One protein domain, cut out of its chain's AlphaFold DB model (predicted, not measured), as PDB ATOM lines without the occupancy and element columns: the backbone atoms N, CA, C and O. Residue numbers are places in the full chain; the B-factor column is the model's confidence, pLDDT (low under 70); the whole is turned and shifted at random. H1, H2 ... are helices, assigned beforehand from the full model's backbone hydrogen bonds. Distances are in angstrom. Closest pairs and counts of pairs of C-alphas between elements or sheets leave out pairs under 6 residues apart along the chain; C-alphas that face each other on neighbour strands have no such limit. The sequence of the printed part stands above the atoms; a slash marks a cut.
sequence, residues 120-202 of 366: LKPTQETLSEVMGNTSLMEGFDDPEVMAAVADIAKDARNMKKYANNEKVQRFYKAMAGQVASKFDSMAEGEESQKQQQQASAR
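What this domain is: This is residues 120 to 202 of the 366 residues of an uncharacterized protein of Pycnococcus provasolii (UniProt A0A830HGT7). One long helix, H5, has a small head of four short helices, H1 to H4, round its first part, where H2 and H3 pack on it; residues 184 to 202 stick out free. The printed part has 83 residues with five named helices, H1 to H5 in order, and no named strand: all helix. It is only just loose, close to extended, with a radius of gyration of the C-alphas of 17.3 A, and spans 57 by 27 by 19 A.

Where its parts are: H1 is residues 124 to 132, from C-alpha 124 at (343.170, 338.005, 243.961); H2 is 134 to 141, H3 143 to 154, H4 156 to 160. H5, 166 to 201, is 52.2 A long, ending at C-alpha 201 (327.653, 365.633, 232.506).

How they stand to each other: H1 is near H5. H2 touches H5, closest C-alphas Leu 136 and Phe 171, 5.5 A. H3 touches H5, closest C-alphas Val 145 and Val 168, 5.2 A. H4 and H5 are apart. Every O i to N i+4 pair is within hydrogen-bond range in H1 and H5, against 3 of 4 in H2, 7 of 8 in H3 and 0 of 1 in H4, where 2 of 2 O i to N i+3 pairs are.

The domain as a whole: The printed part has no cut, its four links are tight, and no printed residue is under 70 in pLDDT.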
ATOM      1  N   LEU A 120     336.398 337.522 234.230       80.25
ATOM      2  CA  LEU A 120     336.427 336.125 234.682       80.25
ATOM      3  C   LEU A 120     337.844 335.587 234.936       80.25
ATOM      4  O   LEU A 120     337.971 334.462 235.430       80.25
ATOM      5  N   LYS A 121     338.917 336.343 234.651       85.12
ATOM      6  CA  LYS A 121     340.244 335.958 235.152       85.12
ATOM      7  C   LYS A 121     340.181 335.951 236.681       85.12
ATOM      8  O   LYS A 121     339.644 336.891 237.267       85.12
ATOM      9  N   PRO A 122     340.737 334.928 237.354       83.38
ATOM     10  CA  PRO A 122     340.705 334.851 238.806       83.38
ATOM     11  C   PRO A 122     341.555 335.976 239.407       83.38
ATOM     12  O   PRO A 122     342.766 335.845 239.584       83.38
ATOM     13  N   THR A 123     340.915 337.105 239.719       86.25
ATOM     14  CA  THR A 123     341.540 338.189 240.481       86.25
ATOM     15  C   THR A 123     341.807 337.724 241.914       86.25
ATOM     16  O   THR A 123     341.140 336.813 242.412       86.25
ATOM     17  N   GLN A 124     342.765 338.358 242.593       89.75
ATOM     18  CA  GLN A 124     343.170 338.005 243.961       89.75
ATOM     19  C   GLN A 124     342.010 338.064 244.978       89.75
ATOM     20  O   GLN A 124     341.962 337.256 245.904       89.75
ATOM     21  N   GLU A 125     341.040 338.955 244.751       88.88
ATOM     22  CA  GLU A 125     339.733 338.987 245.427       88.88
ATOM     23  C   GLU A 125     338.996 337.645 245.295       88.88
ATOM     24  O   GLU A 125     338.681 337.004 246.290       88.88
ATOM     25  N   THR A 126     338.803 337.165 244.060       85.94
ATOM     26  CA  THR A 126     338.134 335.879 243.773       85.94
ATOM     27  C   THR A 126     338.845 334.704 244.438       85.94
ATOM     28  O   THR A 126     338.191 333.817 244.973       85.94
ATOM     29  N   LEU A 127     340.184 334.695 244.440       89.25
ATOM     30  CA  LEU A 127     340.962 333.677 245.154       89.25
ATOM     31  C   LEU A 127     340.709 333.725 246.666       89.25
ATOM     32  O   LEU A 127     340.474 332.684 247.272       89.25
ATOM     33  N   SER A 128     340.703 334.918 247.261       93.38
ATOM     34  CA  SER A 128     340.407 335.108 248.689       93.38
ATOM     35  C   SER A 128     338.993 334.630 249.044       93.38
ATOM     36  O   SER A 128     338.800 333.950 250.050       93.38
ATOM     37  N   GLU A 129     338.013 334.916 248.187       91.12
ATOM     38  CA  GLU A 129     336.615 334.508 248.362       91.12
ATOM     39  C   GLU A 129     336.416 332.986 248.209       91.12
ATOM     40  O   GLU A 129     335.648 332.372 248.955       91.12
ATOM     41  N   VAL A 130     337.130 332.355 247.267       91.06
ATOM     42  CA  VAL A 130     337.194 330.889 247.110       91.06
ATOM     43  C   VAL A 130     337.828 330.241 248.344       91.06
ATOM     44  O   VAL A 130     337.263 329.289 248.876       91.06
ATOM     45  N   MET A 131     338.943 330.780 248.848       92.75
ATOM     46  CA  MET A 131     339.594 330.284 250.070       92.75
ATOM     47  C   MET A 131     338.729 330.478 251.326       92.75
ATOM     48  O   MET A 131     338.816 329.678 252.255       92.75
ATOM     49  N   GLY A 132     337.866 331.499 251.352       95.12
ATOM     50  CA  GLY A 132     336.873 331.704 252.412       95.12
ATOM     51  C   GLY A 132     335.693 330.721 252.380       95.12
ATOM     52  O   GLY A 132     334.987 330.589 253.380       95.12
ATOM     53  N   ASN A 133     335.469 330.014 251.268       94.94
ATOM     54  CA  ASN A 133     334.378 329.051 251.117       94.94
ATOM     55  C   ASN A 133     334.851 327.615 251.384       94.94
ATOM     56  O   ASN A 133     335.340 326.924 250.489       94.94
ATOM     57  N   THR A 134     334.608 327.119 252.601       94.19
ATOM     58  CA  THR A 134     334.971 325.753 253.025       94.19
ATOM     59  C   THR A 134     334.450 324.676 252.069       94.19
ATOM     60  O   THR A 134     335.193 323.771 251.711       94.19
ATOM     61  N   SER A 135     333.220 324.818 251.564       93.56
ATOM     62  CA  SER A 135     332.611 323.876 250.605       93.56
ATOM     63  C   SER A 135     333.305 323.827 249.237       93.56
ATOM     64  O   SER A 135     333.149 322.845 248.514       93.56
ATOM     65  N   LEU A 136     334.025 324.887 248.843       94.94
ATOM     66  CA  LEU A 136     334.845 324.882 247.629       94.94
ATOM     67  C   LEU A 136     336.209 324.262 247.910       94.94
ATOM     68  O   LEU A 136     336.631 323.402 247.144       94.94
ATOM     69  N   MET A 137     336.841 324.629 249.028       95.69
ATOM     70  CA  MET A 137     338.090 324.010 249.486       95.69
ATOM     71  C   MET A 137     337.969 322.483 249.610       95.69
ATOM     72  O   MET A 137     338.744 321.768 248.982       95.69
ATOM     73  N   GLU A 138     336.943 321.984 250.307       96.25
ATOM     74  CA  GLU A 138     336.650 320.543 250.414       96.25
ATOM     75  C   GLU A 138     336.485 319.875 249.036       96.25
ATOM     76  O   GLU A 138     336.933 318.751 248.826       96.25
ATOM     77  N   GLY A 139     335.881 320.581 248.073       95.75
ATOM     78  CA  GLY A 139     335.713 320.093 246.705       95.75
ATOM     79  C   GLY A 139     336.990 320.103 245.855       95.75
ATOM     80  O   GLY A 139     337.088 319.307 244.925       95.75
ATOM     81  N   PHE A 140     337.979 320.947 246.159       95.81
ATOM     82  CA  PHE A 140     339.289 320.903 245.494       95.81
ATOM     83  C   PHE A 140     340.168 319.753 246.005       95.81
ATOM     84  O   PHE A 140     340.918 319.170 245.220       95.81
ATOM     85  N   ASP A 141     340.039 319.395 247.285       97.12
ATOM     86  CA  ASP A 141     340.734 318.248 247.883       97.12
ATOM     87  C   ASP A 141     340.075 316.896 247.521       97.12
ATOM     88  O   ASP A 141     340.726 315.847 247.560       97.12
ATOM     89  N   ASP A 142     338.793 316.892 247.132       98.00
ATOM     90  CA  ASP A 142     338.051 315.684 246.755       98.00
ATOM     91  C   ASP A 142     338.410 315.175 245.333       98.00
ATOM     92  O   ASP A 142     338.050 315.800 244.323       98.00
ATOM     93  N   PRO A 143     339.015 313.977 245.183       97.62
ATOM     94  CA  PRO A 143     339.439 313.471 243.874       97.62
ATOM     95  C   PRO A 143     338.262 313.151 242.939       97.62
ATOM     96  O   PRO A 143     338.413 313.213 241.719       97.62
ATOM     97  N   GLU A 144     337.079 312.837 243.481       97.38
ATOM     98  CA  GLU A 144     335.860 312.646 242.684       97.38
ATOM     99  C   GLU A 144     335.379 313.949 242.039       97.38
ATOM    100  O   GLU A 144     334.937 313.938 240.888       97.38
ATOM    101  N   VAL A 145     335.486 315.070 242.759       97.81
ATOM    102  CA  VAL A 145     335.083 316.390 242.265       97.81
ATOM    103  C   VAL A 145     336.074 316.864 241.209       97.81
ATOM    104  O   VAL A 145     335.649 317.236 240.118       97.81
ATOM    105  N   MET A 146     337.379 316.727 241.451       97.44
ATOM    106  CA  MET A 146     338.407 317.051 240.454       97.44
ATOM    107  C   MET A 146     338.288 316.190 239.182       97.44
ATOM    108  O   MET A 146     338.409 316.706 238.068       97.44
ATOM    109  N   ALA A 147     337.963 314.898 239.314       98.12
ATOM    110  CA  ALA A 147     337.668 314.038 238.166       98.12
ATOM    111  C   ALA A 147     336.395 314.473 237.414       98.12
ATOM    112  O   ALA A 147     336.386 314.473 236.180       98.12
ATOM    113  N   ALA A 148     335.340 314.874 238.131       98.00
ATOM    114  CA  ALA A 148     334.105 315.378 237.535       98.00
ATOM    115  C   ALA A 148     334.318 316.703 236.790       98.00
ATOM    116  O   ALA A 148     333.886 316.831 235.646       98.00
ATOM    117  N   VAL A 149     335.041 317.654 237.390       97.06
ATOM    118  CA  VAL A 149     335.413 318.930 236.758       97.06
ATOM    119  C   VAL A 149     336.217 318.676 235.480       97.06
ATOM    120  O   VAL A 149     335.903 319.255 234.443       97.06
ATOM    121  N   ALA A 150     337.180 317.749 235.502       97.62
ATOM    122  CA  ALA A 150     337.964 317.388 234.318       97.62
ATOM    123  C   ALA A 150     337.154 316.671 233.214       97.62
ATOM    124  O   ALA A 150     337.494 316.793 232.035       97.62
ATOM    125  N   ASP A 151     336.104 315.916 233.557       97.75
ATOM    126  CA  ASP A 151     335.212 315.263 232.582       97.75
ATOM    127  C   ASP A 151     334.163 316.236 232.006       97.75
ATOM    128  O   ASP A 151     333.825 316.156 230.824       97.75
ATOM    129  N   ILE A 152     333.696 317.196 232.811       96.44
ATOM    130  CA  ILE A 152     332.771 318.268 232.404       96.44
ATOM    131  C   ILE A 152     333.487 319.329 231.554       96.44
ATOM    132  O   ILE A 152     332.909 319.817 230.584       96.44
ATOM    133  N   ALA A 153     334.749 319.648 231.859       95.38
ATOM    134  CA  ALA A 153     335.571 320.563 231.064       95.38
ATOM    135  C   ALA A 153     335.880 320.022 229.654       95.38
ATOM    136  O   ALA A 153     336.080 320.805 228.729       95.38
ATOM    137  N   LYS A 154     335.895 318.693 229.477       97.50
ATOM    138  CA  LYS A 154     335.995 318.043 228.158       97.50
ATOM    139  C   LYS A 154     334.658 318.050 227.420       97.50
ATOM    140  O   LYS A 154     334.611 318.407 226.250       97.50
ATOM    141  N   ASP A 155     333.580 317.678 228.110       96.38
ATOM    142  CA  ASP A 155     332.223 317.637 227.564       96.38
ATOM    143  C   ASP A 155     331.208 318.142 228.600       96.38
ATOM    144  O   ASP A 155     330.827 317.417 229.522       96.38
ATOM    145  N   ALA A 156     330.625 319.325 228.383       94.56
ATOM    146  CA  ALA A 156     329.578 319.871 229.264       94.56
ATOM    147  C   ALA A 156     328.352 318.936 229.425       94.56
ATOM    148  O   ALA A 156     327.617 318.994 230.413       94.56
ATOM    149  N   ARG A 157     328.141 318.012 228.475       96.94
ATOM    150  CA  ARG A 157     327.097 316.970 228.535       96.94
ATOM    151  C   ARG A 157     327.317 315.968 229.677       96.94
ATOM    152  O   ARG A 157     326.344 315.370 230.144       96.94
ATOM    153  N   ASN A 158     328.554 315.812 230.150       96.88
ATOM    154  CA  ASN A 158     328.918 314.867 231.205       96.88
ATOM    155  C   ASN A 158     328.436 315.302 232.595       96.88
ATOM    156  O   ASN A 158     328.337 314.457 233.480       96.88
ATOM    157  N   MET A 159     327.991 316.553 232.767       93.56
ATOM    158  CA  MET A 159     327.359 317.034 234.004       93.56
ATOM    159  C   MET A 159     326.163 316.162 234.437       93.56
ATOM    160  O   MET A 159     325.924 315.975 235.626       93.56
ATOM    161  N   LYS A 160     325.467 315.522 233.482       96.94
ATOM    162  CA  LYS A 160     324.382 314.564 233.765       96.94
ATOM    163  C   LYS A 160     324.850 313.272 234.448       96.94
ATOM    164  O   LYS A 160     324.055 312.665 235.156       96.94
ATOM    165  N   LYS A 161     326.107 312.843 234.263       97.75
ATOM    166  CA  LYS A 161     326.672 311.655 234.937       97.75
ATOM    167  C   LYS A 161     326.804 311.892 236.444       97.75
ATOM    168  O   LYS A 161     326.532 311.002 237.240       97.75
ATOM    169  N   TYR A 162     327.197 313.109 236.814       97.44
ATOM    170  CA  TYR A 162     327.453 313.522 238.194       97.44
ATOM    171  C   TYR A 162     326.218 314.102 238.893       97.44
ATOM    172  O   TYR A 162     326.300 314.501 240.051       97.44
ATOM    173  N   ALA A 163     325.054 314.080 238.234       96.69
ATOM    174  CA  ALA A 163     323.790 314.564 238.781       96.69
ATOM    175  C   ALA A 163     323.335 313.829 240.058       96.69
ATOM    176  O   ALA A 163     322.482 314.355 240.759       96.69
ATOM    177  N   ASN A 164     323.922 312.675 240.395       97.62
ATOM    178  CA  ASN A 164     323.646 311.939 241.637       97.62
ATOM    179  C   ASN A 164     324.780 312.034 242.680       97.62
ATOM    180  O   ASN A 164     324.650 311.463 243.758       97.62
ATOM    181  N   ASN A 165     325.899 312.713 242.386       97.31
ATOM    182  CA  ASN A 165     327.001 312.868 243.339       97.31
ATOM    183  C   ASN A 165     326.838 314.185 244.116       97.31
ATOM    184  O   ASN A 165     327.076 315.270 243.580       97.31
ATOM    185  N   GLU A 166     326.443 314.088 245.388       97.19
ATOM    186  CA  GLU A 166     326.217 315.257 246.247       97.19
ATOM    187  C   GLU A 166     327.450 316.155 246.407       97.19
ATOM    188  O   GLU A 166     327.289 317.374 246.478       97.19
ATOM    189  N   LYS A 167     328.670 315.599 246.448       97.00
ATOM    190  CA  LYS A 167     329.907 316.391 246.587       97.00
ATOM    191  C   LYS A 167     330.085 317.306 245.378       97.00
ATOM    192  O   LYS A 167     330.237 318.518 245.525       97.00
ATOM    193  N   VAL A 168     329.947 316.732 244.180       96.75
ATOM    194  CA  VAL A 168     330.016 317.466 242.909       96.75
ATOM    195  C   VAL A 168     328.909 318.523 242.840       96.75
ATOM    196  O   VAL A 168     329.191 319.676 242.524       96.75
ATOM    197  N   GLN A 169     327.665 318.180 243.200       96.81
ATOM    198  CA  GLN A 169     326.574 319.161 243.240       96.81
ATOM    199  C   GLN A 169     326.857 320.332 244.196       96.81
ATOM    200  O   GLN A 169     326.623 321.483 243.829       96.81
ATOM    201  N   ARG A 170     327.339 320.060 245.418       96.94
ATOM    202  CA  ARG A 170     327.633 321.097 246.425       96.94
ATOM    203  C   ARG A 170     328.743 322.033 245.947       96.94
ATOM    204  O   ARG A 170     328.560 323.246 246.030       96.94
ATOM    205  N   PHE A 171     329.815 321.482 245.376       96.69
ATOM    206  CA  PHE A 171     330.896 322.256 244.762       96.69
ATOM    207  C   PHE A 171     330.374 323.171 243.644       96.69
ATOM    208  O   PHE A 171     330.539 324.389 243.713       96.69
ATOM    209  N   TYR A 172     329.654 322.620 242.657       95.56
ATOM    210  CA  TYR A 172     329.103 323.419 241.555       95.56
ATOM    211  C   TYR A 172     328.078 324.459 242.023       95.56
ATOM    212  O   TYR A 172     328.030 325.548 241.458       95.56
ATOM    213  N   LYS A 173     327.288 324.172 243.066       96.56
ATOM    214  CA  LYS A 173     326.346 325.136 243.651       96.56
ATOM    215  C   LYS A 173     327.068 326.305 244.328       96.56
ATOM    216  O   LYS A 173     326.646 327.444 244.153       96.56
ATOM    217  N   ALA A 174     328.145 326.039 245.070       96.12
ATOM    218  CA  ALA A 174     328.962 327.086 245.681       96.12
ATOM    219  C   ALA A 174     329.677 327.935 244.611       96.12
ATOM    220  O   ALA A 174     329.604 329.162 244.652       96.12
ATOM    221  N   MET A 175     330.264 327.289 243.599       94.06
ATOM    222  CA  MET A 175     330.949 327.967 242.491       94.06
ATOM    223  C   MET A 175     329.981 328.834 241.670       94.06
ATOM    224  O   MET A 175     330.285 329.982 241.360       94.06
ATOM    225  N   ALA A 176     328.784 328.321 241.362       93.56
ATOM    226  CA  ALA A 176     327.743 329.088 240.679       93.56
ATOM    227  C   ALA A 176     327.256 330.286 241.512       93.56
ATOM    228  O   ALA A 176     326.966 331.333 240.941       93.56
ATOM    229  N   GLY A 177     327.206 330.156 242.844       94.50
ATOM    230  CA  GLY A 177     326.878 331.258 243.753       94.50
ATOM    231  C   GLY A 177     327.888 332.407 243.685       94.50
ATOM    232  O   GLY A 177     327.484 333.558 243.544       94.50
ATOM    233  N   GLN A 178     329.190 332.103 243.698       91.56
ATOM    234  CA  GLN A 178     330.239 333.123 243.542       91.56
ATOM    235  C   GLN A 178     330.200 333.794 242.168       91.56
ATOM    236  O   GLN A 178     330.293 335.016 242.065       91.56
ATOM    237  N   VAL A 179     330.021 333.009 241.099       90.25
ATOM    238  CA  VAL A 179     329.908 333.549 239.735       90.25
ATOM    239  C   VAL A 179     328.681 334.458 239.608       90.25
ATOM    240  O   VAL A 179     328.794 335.532 239.024       90.25
ATOM    241  N   ALA A 180     327.538 334.092 240.200       92.62
ATOM    242  CA  ALA A 180     326.358 334.954 240.252       92.62
ATOM    243  C   ALA A 180     326.642 336.261 241.015       92.62
ATOM    244  O   ALA A 180     326.449 337.335 240.454       92.62
ATOM    245  N   SER A 181     327.218 336.182 242.222       91.75
ATOM    246  CA  SER A 181     327.578 337.363 243.025       91.75
ATOM    247  C   SER A 181     328.555 338.302 242.300       91.75
ATOM    248  O   SER A 181     328.464 339.524 242.430       91.75
ATOM    249  N   LYS A 182     329.474 337.752 241.494       87.81
ATOM    250  CA  LYS A 182     330.366 338.515 240.606       87.81
ATOM    251  C   LYS A 182     329.611 339.211 239.474       87.81
ATOM    252  O   LYS A 182     329.925 340.362 239.180       87.81
ATOM    253  N   PHE A 183     328.635 338.553 238.847       87.94
ATOM    254  CA  PHE A 183     327.792 339.182 237.823       87.94
ATOM    255  C   PHE A 183     326.900 340.284 238.401       87.94
ATOM    256  O   PHE A 183     326.836 341.355 237.801       87.94
ATOM    257  N   ASP A 184     326.310 340.078 239.580       92.00
ATOM    258  CA  ASP A 184     325.535 341.109 240.280       92.00
ATOM    259  C   ASP A 184     326.425 342.323 240.622       92.00
ATOM    260  O   ASP A 184     326.084 343.458 240.292       92.00
ATOM    261  N   SER A 185     327.633 342.085 241.150       88.69
ATOM    262  CA  SER A 185     328.617 343.149 241.441       88.69
ATOM    263  C   SER A 185     329.051 343.928 240.190       88.69
ATOM    264  O   SER A 185     329.274 345.139 240.251       88.69
ATOM    265  N   MET A 186     329.185 343.254 239.041       85.25
ATOM    266  CA  MET A 186     329.492 343.913 237.765       85.25
ATOM    267  C   MET A 186     328.307 344.733 237.241       85.25
ATOM    268  O   MET A 186     328.519 345.841 236.747       85.25
ATOM    269  N   ALA A 187     327.076 344.233 237.382       89.56
ATOM    270  CA  ALA A 187     325.869 344.950 236.982       89.56
ATOM    271  C   ALA A 187     325.663 346.229 237.817       89.56
ATOM    272  O   ALA A 187     325.505 347.312 237.248       89.56
ATOM    273  N   GLU A 188     325.766 346.137 239.148       92.44
ATOM    274  CA  GLU A 188     325.696 347.299 240.051       92.44
ATOM    275  C   GLU A 188     326.828 348.308 239.787       92.44
ATOM    276  O   GLU A 188     326.616 349.527 239.833       92.44
ATOM    277  N   GLY A 189     328.030 347.820 239.459       87.31
ATOM    278  CA  GLY A 189     329.166 348.651 239.062       87.31
ATOM    279  C   GLY A 189     328.914 349.438 237.771       87.31
ATOM    280  O   GLY A 189     329.183 350.642 237.723       87.31
ATOM    281  N   GLU A 190     328.353 348.798 236.741       84.94
ATOM    282  CA  GLU A 190     328.060 349.446 235.455       84.94
ATOM    283  C   GLU A 190     326.925 350.483 235.579       84.94
ATOM    284  O   GLU A 190     327.000 351.567 234.985       84.94
ATOM    285  N   GLU A 191     325.897 350.209 236.393       85.56
ATOM    286  CA  GLU A 191     324.853 351.192 236.721       85.56
ATOM    287  C   GLU A 191     325.414 352.388 237.499       85.56
ATOM    288  O   GLU A 191     325.160 353.542 237.131       85.56
ATOM    289  N   SER A 192     326.241 352.133 238.516       85.12
ATOM    290  CA  SER A 192     326.902 353.177 239.308       85.12
ATOM    291  C   SER A 192     327.792 354.071 238.436       85.12
ATOM    292  O   SER A 192     327.747 355.300 238.546       85.12
ATOM    293  N   GLN A 193     328.547 353.479 237.506       84.50
ATOM    294  CA  GLN A 193     329.402 354.219 236.578       84.50
ATOM    295  C   GLN A 193     328.582 355.085 235.607       84.50
ATOM    296  O   GLN A 193     328.911 356.260 235.407       84.50
ATOM    297  N   LYS A 194     327.476 354.563 235.053       85.88
ATOM    298  CA  LYS A 194     326.544 355.346 234.216       85.88
ATOM    299  C   LYS A 194     325.911 356.495 234.998       85.88
ATOM    300  O   LYS A 194     325.838 357.615 234.488       85.88
ATOM    301  N   GLN A 195     325.495 356.258 236.240       84.75
ATOM    302  CA  GLN A 195     324.900 357.293 237.085       84.75
ATOM    303  C   GLN A 195     325.920 358.388 237.441       84.75
ATOM    304  O   GLN A 195     325.590 359.576 237.392       84.75
ATOM    305  N   GLN A 196     327.182 358.024 237.691       84.31
ATOM    306  CA  GLN A 196     328.264 358.984 237.932       84.31
ATOM    307  C   GLN A 196     328.614 359.804 236.674       84.31
ATOM    308  O   GLN A 196     328.831 361.014 236.787       84.31
ATOM    309  N   GLN A 197     328.596 359.199 235.479       82.19
ATOM    310  CA  GLN A 197     328.763 359.915 234.203       82.19
ATOM    311  C   GLN A 197     327.599 360.878 233.908       82.19
ATOM    312  O   GLN A 197     327.822 362.009 233.479       82.19
ATOM    313  N   GLN A 198     326.350 360.492 234.191       82.06
ATOM    314  CA  GLN A 198     325.205 361.403 234.048       82.06
ATOM    315  C   GLN A 198     325.247 362.553 235.071       82.06
ATOM    316  O   GLN A 198     324.898 363.694 234.746       82.06
ATOM    317  N   ALA A 199     325.708 362.284 236.296       83.00
ATOM    318  CA  ALA A 199     325.869 363.295 237.338       83.00
ATOM    319  C   ALA A 199     327.007 364.291 237.044       83.00
ATOM    320  O   ALA A 199     326.889 365.466 237.409       83.00
ATOM    321  N   SER A 200     328.087 363.863 236.380       81.25
ATOM    322  CA  SER A 200     329.173 364.754 235.951       81.25
ATOM    323  C   SER A 200     328.805 365.553 234.695       81.25
ATOM    324  O   SER A 200     329.026 366.764 234.679       81.25
ATOM    325  N   ALA A 201     328.135 364.943 233.709       73.56
ATOM    326  CA  ALA A 201     327.653 365.633 232.506       73.56
ATOM    327  C   ALA A 201     326.739 366.832 232.833       73.56
ATOM    328  O   ALA A 201     326.848 367.890 232.217       73.56
ATOM    329  N   ARG A 202     325.892 366.720 233.868       71.81
ATOM    330  CA  ARG A 202     325.015 367.817 234.327       71.81
ATOM    331  C   ARG A 202     325.734 368.980 235.027       71.81
ATOM    332  O   ARG A 202     325.089 369.992 235.291       71.81
TER     333      ARG A 202